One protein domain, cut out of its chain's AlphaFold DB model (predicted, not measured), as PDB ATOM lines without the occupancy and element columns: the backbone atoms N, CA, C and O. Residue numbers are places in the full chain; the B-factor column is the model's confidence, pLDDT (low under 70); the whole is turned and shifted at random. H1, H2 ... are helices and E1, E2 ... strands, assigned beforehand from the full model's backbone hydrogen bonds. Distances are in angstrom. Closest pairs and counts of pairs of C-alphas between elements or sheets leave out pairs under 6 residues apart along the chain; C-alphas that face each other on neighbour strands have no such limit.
ATOM      1  N   LYS A  53     217.824 227.173 183.203       91.81
ATOM      2  CA  LYS A  53     216.699 227.816 182.510       91.81
ATOM      3  C   LYS A  53     215.570 226.820 182.296       91.81
ATOM      4  O   LYS A  53     215.815 225.654 182.000       91.81
ATOM      5  N   VAL A  54     214.335 227.288 182.449       93.81
ATOM      6  CA  VAL A  54     213.127 226.502 182.191       93.81
ATOM      7  C   VAL A  54     212.333 227.210 181.110       93.81
ATOM      8  O   VAL A  54     212.044 228.393 181.241       93.81
ATOM      9  N   PHE A  55     211.969 226.476 180.069       95.88
ATOM     10  CA  PHE A  55     211.214 226.976 178.931       95.88
ATOM     11  C   PHE A  55     209.906 226.208 178.822       95.88
ATOM     12  O   PHE A  55     209.898 224.981 178.920       95.88
ATOM     13  N   THR A  56     208.802 226.909 178.586       95.81
ATOM     14  CA  THR A  56     207.494 226.269 178.376       95.81
ATOM     15  C   THR A  56     207.223 226.118 176.881       95.81
ATOM     16  O   THR A  56     207.544 227.011 176.090       95.81
ATOM     17  N   TYR A  57     206.650 224.985 176.484       96.94
ATOM     18  CA  TYR A  57     206.204 224.730 175.116       96.94
ATOM     19  C   TYR A  57     204.715 225.026 174.969       96.94
ATOM     20  O   TYR A  57     203.902 224.637 175.808       96.94
ATOM     21  N   GLY A  58     204.369 225.679 173.863       95.75
ATOM     22  CA  GLY A  58     203.001 225.865 173.405       95.75
ATOM     23  C   GLY A  58     202.645 224.959 172.232       95.75
ATOM     24  O   GLY A  58     203.524 224.507 171.501       95.75
ATOM     25  N   ALA A  59     201.350 224.718 172.034       94.69
ATOM     26  CA  ALA A  59     200.837 224.092 170.820       94.69
ATOM     27  C   ALA A  59     200.690 225.111 169.678       94.69
ATOM     28  O   ALA A  59     200.097 226.175 169.844       94.69
ATOM     29  N   ARG A  60     201.170 224.746 168.484       92.56
ATOM     30  CA  ARG A  60     200.979 225.488 167.232       92.56
ATOM     31  C   ARG A  60     200.422 224.567 166.150       92.56
ATOM     32  O   ARG A  60     201.030 223.547 165.837       92.56
ATOM     33  N   GLY A  61     199.300 224.937 165.536       89.38
ATOM     34  CA  GLY A  61     198.755 224.213 164.384       89.38
ATOM     35  C   GLY A  61     199.571 224.454 163.106       89.38
ATOM     36  O   GLY A  61     199.857 225.598 162.767       89.38
ATOM     37  N   VAL A  62     199.925 223.387 162.382       84.88
ATOM     38  CA  VAL A  62     200.633 223.421 161.088       84.88
ATOM     39  C   VAL A  62     200.087 222.322 160.174       84.88
ATOM     40  O   VAL A  62     200.232 221.142 160.485       84.88
ATOM     41  N   ASN A  63     199.475 222.683 159.037       75.75
ATOM     42  CA  ASN A  63     199.009 221.745 157.997       75.75
ATOM     43  C   ASN A  63     198.287 220.491 158.549       75.75
ATOM     44  O   ASN A  63     198.598 219.368 158.166       75.75
ATOM     45  N   LYS A  64     197.314 220.692 159.455       79.62
ATOM     46  CA  LYS A  64     196.519 219.658 160.170       79.62
ATOM     47  C   LYS A  64     197.240 218.882 161.285       79.62
ATOM     48  O   LYS A  64     196.594 218.094 161.973       79.62
ATOM     49  N   SER A  65     198.528 219.126 161.495       87.69
ATOM     50  CA  SER A  65     199.273 218.662 162.668       87.69
ATOM     51  C   SER A  65     199.341 219.743 163.745       87.69
ATOM     52  O   SER A  65     199.146 220.927 163.468       87.69
ATOM     53  N   VAL A  66     199.630 219.340 164.974       92.44
ATOM     54  CA  VAL A  66     199.991 220.221 166.078       92.44
ATOM     55  C   VAL A  66     201.467 220.006 166.377       92.44
ATOM     56  O   VAL A  66     201.944 218.873 166.419       92.44
ATOM     57  N   GLN A  67     202.193 221.100 166.574       92.50
ATOM     58  CA  GLN A  67     203.592 221.102 166.972       92.50
ATOM     59  C   GLN A  67     203.747 221.715 168.361       92.50
ATOM     60  O   GLN A  67     203.143 222.749 168.645       92.50
ATOM     61  N   LEU A  68     204.586 221.115 169.202       94.75
ATOM     62  CA  LEU A  68     205.118 221.752 170.399       94.75
ATOM     63  C   LEU A  68     206.243 222.708 170.000       94.75
ATOM     64  O   LEU A  68     207.221 222.306 169.376       94.75
ATOM     65  N   VAL A  69     206.108 223.980 170.372       94.62
ATOM     66  CA  VAL A  69     207.086 225.033 170.073       94.62
ATOM     67  C   VAL A  69     207.308 225.888 171.315       94.62
ATOM     68  O   VAL A  69     206.353 226.328 171.948       94.62
ATOM     69  N   SER A  70     208.568 226.172 171.644       96.31
ATOM     70  CA  SER A  70     208.924 227.157 172.668       96.31
ATOM     71  C   SER A  70     209.675 228.322 172.030       96.31
ATOM     72  O   SER A  70     210.865 228.230 171.745       96.31
ATOM     73  N   HIS A  71     208.984 229.439 171.786       94.19
ATOM     74  CA  HIS A  71     209.614 230.624 171.190       94.19
ATOM     75  C   HIS A  71     210.727 231.209 172.065       94.19
ATOM     76  O   HIS A  71     211.689 231.761 171.539       94.19
ATOM     77  N   GLU A  72     210.606 231.082 173.387       95.00
ATOM     78  CA  GLU A  72     211.626 231.525 174.334       95.00
ATOM     79  C   GLU A  72     212.910 230.701 174.195       95.00
ATOM     80  O   GLU A  72     213.983 231.281 174.044       95.00
ATOM     81  N   LEU A  73     212.796 229.367 174.147       93.88
ATOM     82  CA  LEU A  73     213.941 228.483 173.931       93.88
ATOM     83  C   LEU A  73     214.630 228.778 172.596       93.88
ATOM     84  O   LEU A  73     215.849 228.902 172.551       93.88
ATOM     85  N   LEU A  74     213.857 228.917 171.515       92.62
ATOM     86  CA  LEU A  74     214.417 229.157 170.183       92.62
ATOM     87  C   LEU A  74     215.191 230.481 170.123       92.62
ATOM     88  O   LEU A  74     216.312 230.514 169.622       92.62
ATOM     89  N   ARG A  75     214.636 231.559 170.695       91.75
ATOM     90  CA  ARG A  75     215.341 232.848 170.810       91.75
ATOM     91  C   ARG A  75     216.581 232.740 171.692       91.75
ATOM     92  O   ARG A  75     217.584 233.380 171.402       91.75
ATOM     93  N   TRP A  76     216.510 231.954 172.764       90.31
ATOM     94  CA  TRP A  76     217.634 231.756 173.673       90.31
ATOM     95  C   TRP A  76     218.793 231.009 173.008       90.31
ATOM     96  O   TRP A  76     219.937 231.419 173.182       90.31
ATOM     97  N   ILE A  77     218.506 229.973 172.211       88.88
ATOM     98  CA  ILE A  77     219.512 229.246 171.421       88.88
ATOM     99  C   ILE A  77     220.172 230.193 170.410       88.88
ATOM    100  O   ILE A  77     221.392 230.327 170.429       88.88
ATOM    101  N   ALA A  78     219.374 230.909 169.611       86.62
ATOM    102  CA  ALA A  78     219.882 231.846 168.605       86.62
ATOM    103  C   ALA A  78     220.724 232.986 169.211       86.62
ATOM    104  O   ALA A  78     221.676 233.454 168.606       86.62
ATOM    105  N   ALA A  79     220.404 233.440 170.426       85.88
ATOM    106  CA  ALA A  79     221.167 234.497 171.092       85.88
ATOM    107  C   ALA A  79     222.494 234.017 171.704       85.88
ATOM    108  O   ALA A  79     223.346 234.845 172.029       85.88
ATOM    109  N   LYS A  80     222.648 232.713 171.963       82.06
ATOM    110  CA  LYS A  80     223.814 232.178 172.676       82.06
ATOM    111  C   LYS A  80     224.971 231.780 171.769       82.06
ATOM    112  O   LYS A  80     226.099 231.808 172.259       82.06
ATOM    113  N   GLY A  81     224.711 231.441 170.511       73.31
ATOM    114  CA  GLY A  81     225.737 230.893 169.631       73.31
ATOM    115  C   GLY A  81     226.004 229.407 169.908       73.31
ATOM    116  O   GLY A  81     226.173 229.022 171.069       73.31
ATOM    117  N   LEU A  82     226.089 228.557 168.878       69.94
ATOM    118  CA  LEU A  82     226.526 227.146 169.015       69.94
ATOM    119  C   LEU A  82     228.015 226.889 168.688       69.94
ATOM    120  O   LEU A  82     228.461 225.737 168.677       69.94
ATOM    121  N   ASP A  83     228.807 227.950 168.520       59.56
ATOM    122  CA  ASP A  83     230.150 227.924 167.916       59.56
ATOM    123  C   ASP A  83     231.235 227.113 168.652       59.56
ATOM    124  O   ASP A  83     232.241 226.729 168.050       59.56
ATOM    125  N   VAL A  84     231.075 226.811 169.946       59.00
ATOM    126  CA  VAL A  84     232.120 226.115 170.718       59.00
ATOM    127  C   VAL A  84     231.940 224.595 170.655       59.00
ATOM    128  O   VAL A  84     230.984 224.034 171.203       59.00
ATOM    129  N   ILE A  85     232.908 223.923 170.017       55.16
ATOM    130  CA  ILE A  85     233.085 222.463 170.044       55.16
ATOM    131  C   ILE A  85     233.260 222.037 171.516       55.16
ATOM    132  O   ILE A  85     234.126 222.566 172.203       55.16
ATOM    133  N   ASP A  86     232.410 221.121 171.994       62.53
ATOM    134  CA  ASP A  86     232.375 220.597 173.376       62.53
ATOM    135  C   ASP A  86     231.968 221.573 174.501       62.53
ATOM    136  O   ASP A  86     232.461 221.495 175.626       62.53
ATOM    137  N   SER A  87     230.994 222.457 174.253       78.94
ATOM    138  CA  SER A  87     230.366 223.231 175.339       78.94
ATOM    139  C   SER A  87     229.213 222.481 176.047       78.94
ATOM    140  O   SER A  87     228.431 221.782 175.389       78.94
ATOM    141  N   PRO A  88     229.008 222.686 177.368       84.56
ATOM    142  CA  PRO A  88     227.821 222.198 178.090       84.56
ATOM    143  C   PRO A  88     226.494 222.665 177.475       84.56
ATOM    144  O   PRO A  88     225.480 221.970 177.543       84.56
ATOM    145  N   LEU A  89     226.507 223.838 176.831       85.62
ATOM    146  CA  LEU A  89     225.371 224.385 176.097       85.62
ATOM    147  C   LEU A  89     225.002 223.510 174.899       85.62
ATOM    148  O   LEU A  89     223.840 223.136 174.754       85.62
ATOM    149  N   ARG A  90     225.989 223.142 174.076       85.62
ATOM    150  CA  ARG A  90     225.787 222.266 172.918       85.62
ATOM    151  C   ARG A  90     225.218 220.917 173.343       85.62
ATOM    152  O   ARG A  90     224.208 220.491 172.793       85.62
ATOM    153  N   GLN A  91     225.814 220.288 174.356       88.06
ATOM    154  CA  GLN A  91     225.319 219.019 174.900       88.06
ATOM    155  C   GLN A  91     223.878 219.149 175.405       88.06
ATOM    156  O   GLN A  91     223.044 218.295 175.124       88.06
ATOM    157  N   SER A  92     223.557 220.249 176.088       90.62
ATOM    158  CA  SER A  92     222.201 220.494 176.573       90.62
ATOM    159  C   SER A  92     221.193 220.663 175.435       90.62
ATOM    160  O   SER A  92     220.103 220.100 175.489       90.62
ATOM    161  N   ILE A  93     221.556 221.397 174.379       90.88
ATOM    162  CA  ILE A  93     220.713 221.568 173.188       90.88
ATOM    163  C   ILE A  93     220.517 220.230 172.472       90.88
ATOM    164  O   ILE A  93     219.397 219.914 172.078       90.88
ATOM    165  N   HIS A  94     221.566 219.410 172.364       91.25
ATOM    166  CA  HIS A  94     221.459 218.048 171.841       91.25
ATOM    167  C   HIS A  94     220.483 217.216 172.683       91.25
ATOM    168  O   HIS A  94     219.537 216.666 172.133       91.25
ATOM    169  N   THR A  95     220.599 217.203 174.012       93.06
ATOM    170  CA  THR A  95     219.638 216.506 174.887       93.06
ATOM    171  C   THR A  95     218.197 216.984 174.674       93.06
ATOM    172  O   THR A  95     217.266 216.174 174.614       93.06
ATOM    173  N   VAL A  96     217.996 218.296 174.508       94.19
ATOM    174  CA  VAL A  96     216.673 218.868 174.229       94.19
ATOM    175  C   VAL A  96     216.133 218.385 172.882       94.19
ATOM    176  O   VAL A  96     215.009 217.895 172.845       94.19
ATOM    177  N   ILE A  97     216.918 218.446 171.801       93.50
ATOM    178  CA  ILE A  97     216.524 217.956 170.466       93.50
ATOM    179  C   ILE A  97     216.235 216.449 170.504       93.50
ATOM    180  O   ILE A  97     215.183 216.004 170.043       93.50
ATOM    181  N   GLY A  98     217.132 215.672 171.114       92.62
ATOM    182  CA  GLY A  98     217.023 214.221 171.246       92.62
ATOM    183  C   GLY A  98     215.740 213.776 171.951       92.62
ATOM    184  O   GLY A  98     215.155 212.760 171.581       92.62
ATOM    185  N   SER A  99     215.229 214.580 172.890       92.38
ATOM    186  CA  SER A  99     213.964 214.304 173.587       92.38
ATOM    187  C   SER A  99     212.741 214.272 172.649       92.38
ATOM    188  O   SER A  99     211.734 213.647 172.980       92.38
ATOM    189  N   PHE A 100     212.815 214.895 171.465       92.19
ATOM    190  CA  PHE A 100     211.739 214.880 170.463       92.19
ATOM    191  C   PHE A 100     211.841 213.724 169.463       92.19
ATOM    192  O   PHE A 100     210.862 213.404 168.789       92.19
ATOM    193  N   CYS A 101     212.986 213.041 169.388       89.81
ATOM    194  CA  CYS A 101     213.230 211.985 168.403       89.81
ATOM    195  C   CYS A 101     212.306 210.766 168.546       89.81
ATOM    196  O   CYS A 101     212.178 209.979 167.612       89.81
ATOM    197  N   HIS A 102     211.625 210.626 169.688       84.69
ATOM    198  CA  HIS A 102     210.651 209.563 169.949       84.69
ATOM    199  C   HIS A 102     209.186 209.983 169.710       84.69
ATOM    200  O   HIS A 102     208.277 209.167 169.884       84.69
ATOM    201  N   LEU A 103     208.910 211.237 169.332       84.25
ATOM    202  CA  LEU A 103     207.537 211.720 169.118       84.25
ATOM    203  C   LEU A 103     207.002 211.403 167.721       84.25
ATOM    204  O   LEU A 103     205.844 211.019 167.583       84.25
ATOM    205  N   GLY A 104     207.819 211.489 166.680       69.75
ATOM    206  CA  GLY A 104     207.365 211.191 165.323       69.75
ATOM    207  C   GLY A 104     207.329 209.694 165.008       69.75
ATOM    208  O   GLY A 104     208.210 208.939 165.409       69.75
ATOM    209  N   THR A 105     206.377 209.275 164.169       59.31
ATOM    210  CA  THR A 105     206.582 208.142 163.251       59.31
ATOM    211  C   THR A 105     207.417 208.648 162.078       59.31
ATOM    212  O   THR A 105     206.948 208.706 160.942       59.31
ATOM    213  N   HIS A 106     208.624 209.146 162.350       56.59
ATOM    214  CA  HIS A 106     209.548 209.402 161.262       56.59
ATOM    215  C   HIS A 106     209.876 208.024 160.713       56.59
ATOM    216  O   HIS A 106     210.587 207.256 161.360       56.59
ATOM    217  N   GLU A 107     209.301 207.677 159.560       51.91
ATOM    218  CA  GLU A 107     209.879 206.613 158.759       51.91
ATOM    219  C   GLU A 107     211.379 206.892 158.734       51.91
ATOM    220  O   GLU A 107     211.818 208.019 158.460       51.91
ATOM    221  N   SER A 108     212.153 205.880 159.101       50.91
ATOM    222  CA  SER A 108     213.608 205.887 159.241       50.91
ATOM    223  C   SER A 108     214.353 206.264 157.940       50.91
ATOM    224  O   SER A 108     215.571 206.157 157.869       50.91
ATOM    225  N   SER A 109     213.623 206.741 156.925       51.31
ATOM    226  CA  SER A 109     214.021 207.203 155.599       51.31
ATOM    227  C   SER A 109     213.957 208.732 155.404       51.31
ATOM    228  O   SER A 109     214.407 209.220 154.368       51.31
ATOM    229  N   THR A 110     213.417 209.523 156.344       68.69
ATOM    230  CA  THR A 110     213.362 210.991 156.173       68.69
ATOM    231  C   THR A 110     214.705 211.658 156.504       68.69
ATOM    232  O   THR A 110     215.272 211.449 157.576       68.69
ATOM    233  N   ASN A 111     215.193 212.526 155.603       79.94
ATOM    234  CA  ASN A 111     216.404 213.350 155.788       79.94
ATOM    235  C   ASN A 111     216.402 214.085 157.152       79.94
ATOM    236  O   ASN A 111     217.427 214.182 157.820       79.94
ATOM    237  N   LEU A 112     215.218 214.495 157.623       84.94
ATOM    238  CA  LEU A 112     215.012 215.099 158.938       84.94
ATOM    239  C   LEU A 112     215.500 214.219 160.103       84.94
ATOM    240  O   LEU A 112     216.281 214.692 160.922       84.94
ATOM    241  N   TYR A 113     215.048 212.964 160.201       86.88
ATOM    242  CA  TYR A 113     215.413 212.084 161.318       86.88
ATOM    243  C   TYR A 113     216.899 211.720 161.282       86.88
ATOM    244  O   TYR A 113     217.583 211.752 162.306       86.88
ATOM    245  N   GLN A 114     217.423 211.458 160.081       87.25
ATOM    246  CA  GLN A 114     218.850 211.216 159.887       87.25
ATOM    247  C   GLN A 114     219.685 212.389 160.422       87.25
ATOM    248  O   GLN A 114     220.631 212.173 161.175       87.25
ATOM    249  N   LYS A 115     219.307 213.626 160.073       88.12
ATOM    250  CA  LYS A 115     220.030 214.839 160.469       88.12
ATOM    251  C   LYS A 115     219.855 215.180 161.951       88.12
ATOM    252  O   LYS A 115     220.839 215.420 162.639       88.12
ATOM    253  N   CYS A 116     218.619 215.193 162.446       90.12
ATOM    254  CA  CYS A 116     218.295 215.726 163.772       90.12
ATOM    255  C   CYS A 116     218.309 214.692 164.902       90.12
ATOM    256  O   CYS A 116     218.236 215.086 166.059       90.12
ATOM    257  N   CYS A 117     218.374 213.394 164.598       90.38
ATOM    258  CA  CYS A 117     218.338 212.339 165.615       90.38
ATOM    259  C   CYS A 117     219.529 211.384 165.524       90.38
ATOM    260  O   CYS A 117     220.135 211.088 166.549       90.38
ATOM    261  N   LEU A 118     219.892 210.918 164.323       88.75
ATOM    262  CA  LEU A 118     220.982 209.944 164.156       88.75
ATOM    263  C   LEU A 118     222.373 210.570 164.031       88.75
ATOM    264  O   LEU A 118     223.361 209.881 164.258       88.75
ATOM    265  N   GLN A 119     222.451 211.840 163.634       88.50
ATOM    266  CA  GLN A 119     223.704 212.580 163.446       88.50
ATOM    267  C   GLN A 119     223.754 213.840 164.312       88.50
ATOM    268  O   GLN A 119     224.363 214.846 163.940       88.50
ATOM    269  N   LEU A 120     223.081 213.801 165.459       86.75
ATOM    270  CA  LEU A 120     222.913 214.945 166.342       86.75
ATOM    271  C   LEU A 120     224.260 215.514 166.814       86.75
ATOM    272  O   LEU A 120     224.438 216.727 166.883       86.75
ATOM    273  N   GLU A 121     225.256 214.655 167.028       86.00
ATOM    274  CA  GLU A 121     226.626 215.034 167.376       86.00
ATOM    275  C   GLU A 121     227.294 215.925 166.315       86.00
ATOM    276  O   GLU A 121     228.150 216.756 166.641       86.00
ATOM    277  N   LYS A 122     226.873 215.804 165.047       86.31
ATOM    278  CA  LYS A 122     227.385 216.597 163.921       86.31
ATOM    279  C   LYS A 122     226.743 217.974 163.818       86.31
ATOM    280  O   LYS A 122     227.288 218.808 163.102       86.31
ATOM    281  N   LEU A 123     225.651 218.233 164.536       84.81
ATOM    282  CA  LEU A 123     224.954 219.513 164.515       84.81
ATOM    283  C   LEU A 123     225.803 220.578 165.224       84.81
ATOM    284  O   LEU A 123     226.033 220.493 166.433       84.81
ATOM    285  N   ARG A 124     226.343 221.530 164.453       81.00
ATOM    286  CA  ARG A 124     227.251 222.596 164.932       81.00
ATOM    287  C   ARG A 124     226.635 223.989 164.898       81.00
ATOM    288  O   ARG A 124     227.197 224.888 165.499       81.00
ATOM    289  N   ASP A 125     225.521 224.130 164.202       84.69
ATOM    290  CA  ASP A 125     224.954 225.405 163.804       84.69
ATOM    291  C   ASP A 125     223.615 225.646 164.523       84.69
ATOM    292  O   ASP A 125     222.810 224.725 164.698       84.69
ATOM    293  N   GLU A 126     223.395 226.869 165.001       85.44
ATOM    294  CA  GLU A 126     222.174 227.242 165.727       85.44
ATOM    295  C   GLU A 126     220.928 227.279 164.851       85.44
ATOM    296  O   GLU A 126     219.862 226.875 165.326       85.44
ATOM    297  N   ASP A 127     221.049 227.673 163.584       88.44
ATOM    298  CA  ASP A 127     219.930 227.652 162.649       88.44
ATOM    299  C   ASP A 127     219.509 226.205 162.373       88.44
ATOM    300  O   ASP A 127     218.313 225.898 162.340       88.44
ATOM    301  N   GLU A 128     220.466 225.276 162.280       89.25
ATOM    302  CA  GLU A 128     220.180 223.842 162.210       89.25
ATOM    303  C   GLU A 128     219.492 223.317 163.479       89.25
ATOM    304  O   GLU A 128     218.530 222.550 163.370       89.25
ATOM    305  N   ALA A 129     219.928 223.731 164.676       89.75
ATOM    306  CA  ALA A 129     219.287 223.342 165.938       89.75
ATOM    307  C   ALA A 129     217.833 223.832 166.006       89.75
ATOM    308  O   ALA A 129     216.914 223.063 166.309       89.75
ATOM    309  N   VAL A 130     217.623 225.114 165.700       90.12
ATOM    310  CA  VAL A 130     216.308 225.764 165.652       90.12
ATOM    311  C   VAL A 130     215.418 225.083 164.617       90.12
ATOM    312  O   VAL A 130     214.250 224.793 164.897       90.12
ATOM    313  N   TRP A 131     215.967 224.757 163.446       89.56
ATOM    314  CA  TRP A 131     215.259 224.010 162.414       89.56
ATOM    315  C   TRP A 131     214.844 222.620 162.907       89.56
ATOM    316  O   TRP A 131     213.668 222.270 162.794       89.56
ATOM    317  N   CYS A 132     215.749 221.856 163.528       90.88
ATOM    318  CA  CYS A 132     215.434 220.541 164.089       90.88
ATOM    319  C   CYS A 132     214.294 220.606 165.114       90.88
ATOM    320  O   CYS A 132     213.338 219.836 165.011       90.88
ATOM    321  N   LEU A 133     214.339 221.554 166.057       89.75
ATOM    322  CA  LEU A 133     213.281 221.736 167.058       89.75
ATOM    323  C   LEU A 133     211.933 222.102 166.425       89.75
ATOM    324  O   LEU A 133     210.890 221.616 166.861       89.75
ATOM    325  N   HIS A 134     211.937 222.911 165.364       85.75
ATOM    326  CA  HIS A 134     210.719 223.234 164.624       85.75
ATOM    327  C   HIS A 134     210.099 222.028 163.914       85.75
ATOM    328  O   HIS A 134     208.874 221.944 163.813       85.75
ATOM    329  N   GLN A 135     210.922 221.122 163.392       86.12
ATOM    330  CA  GLN A 135     210.449 219.993 162.595       86.12
ATOM    331  C   GLN A 135     210.070 218.774 163.450       86.12
ATOM    332  O   GLN A 135     209.051 218.135 163.183       86.12
ATOM    333  N   LEU A 136     210.846 218.468 164.494       89.25
ATOM    334  CA  LEU A 136     210.615 217.314 165.374       89.25
ATOM    335  C   LEU A 136     209.466 217.528 166.373       89.25
ATOM    336  O   LEU A 136     208.968 216.570 166.956       89.25
ATOM    337  N   GLY A 137     209.011 218.770 166.560       89.00
ATOM    338  CA  GLY A 137     207.972 219.119 167.530       89.00
ATOM    339  C   GLY A 137     206.574 218.557 167.243       89.00
ATOM    340  O   GLY A 137     205.659 218.847 168.007       89.00
ATOM    341  N   SER A 138     206.352 217.804 166.159       90.94
ATOM    342  CA  SER A 138     205.020 217.281 165.828       90.94
ATOM    343  C   SER A 138     204.509 216.295 166.882       90.94
ATOM    344  O   SER A 138     205.143 215.283 167.170       90.94
ATOM    345  N   ILE A 139     203.315 216.565 167.413       92.69
ATOM    346  CA  ILE A 139     202.598 215.709 168.369       92.69
ATOM    347  C   ILE A 139     201.332 215.093 167.757       92.69
ATOM    348  O   ILE A 139     200.405 214.712 168.472       92.69
ATOM    349  N   GLY A 140     201.305 214.960 166.428       90.50
ATOM    350  CA  GLY A 140     200.188 214.381 165.680       90.50
ATOM    351  C   GLY A 140     199.129 215.411 165.287       90.50
ATOM    352  O   GLY A 140     199.385 216.612 165.265       90.50
ATOM    353  N   SER A 141     197.941 214.946 164.905       91.88
ATOM    354  CA  SER A 141     196.806 215.809 164.555       91.88
ATOM    355  C   SER A 141     196.016 216.246 165.788       91.88
ATOM    356  O   SER A 141     196.078 215.600 166.832       91.88
TER     357      SER A 141
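Overview. This is residues 53 to 141 of the 399 residues of an uncharacterized protein of Opisthorchis felineus (UniProt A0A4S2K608). Three helices, H1, H2 and H4, run nearly side by side with their centres in a triangle, H3 packs across H4, and a small sheet of three strands sits at one end of the length. H4 is in the middle of the helices and leads into the sheet's strand E4. The 89 printed residues run E1 E2 E3 H1 H2 H3 H4 E4, class mixed; the sheet's order is E2 - E3 - E4, all antiparallel. The whole is compact, with a radius of gyration of the C-alphas of 12.7 A and spans of 37 by 28 by 17 A.

Along the chain. Find C-alpha 53 at (216.699, 227.816, 182.510), where E1 begins, residues 53 to 56. Next come E2, residues 58 to 62, 12.8 A, and E3, residues 65 to 69, 12.5 A. H1 takes residues 71 to 80, 14.4 A; H2, residues 88 to 98, 15.1 A; H3, residues 111 to 118, 10.1 A; H4, residues 126 to 136, 15.2 A. E4, residues 138 to 141, ends at C-alpha 141, (196.806, 215.809, 164.555).

Arrangement. Start at the hub, H4. It touches H1 at Glu 126 and Ala 78, C-alphas 5.9 A apart, a shallow tilt of 23 degrees, opposite ways. It touches H2 at Leu 133 and Ile 97, 6.0 A between C-alphas, and H3, about perpendicular at 79 degrees, at Cys 132 and Cys 116, 5.6 A. H4 only grazes the sheet, with residues 133 to 136. In the hairpin E2 and E3, N 60 and O 67 are 2.8 A apart; between E3 and E4, N 66 and O 140 are 2.8 A apart. E1 pairs with no named strand. In H1, H2, H3 and H4 every O i to N i+4 pair is within hydrogen-bond range.

Size, cuts and confidence. The C-alphas of Lys 64 and Asp 86, the two farthest apart, are 38.2 A apart. The printed part has no cut. The link from H2 to H3 is long. Look for pLDDT under 70 at residues 82 to 86 and 104 to 110.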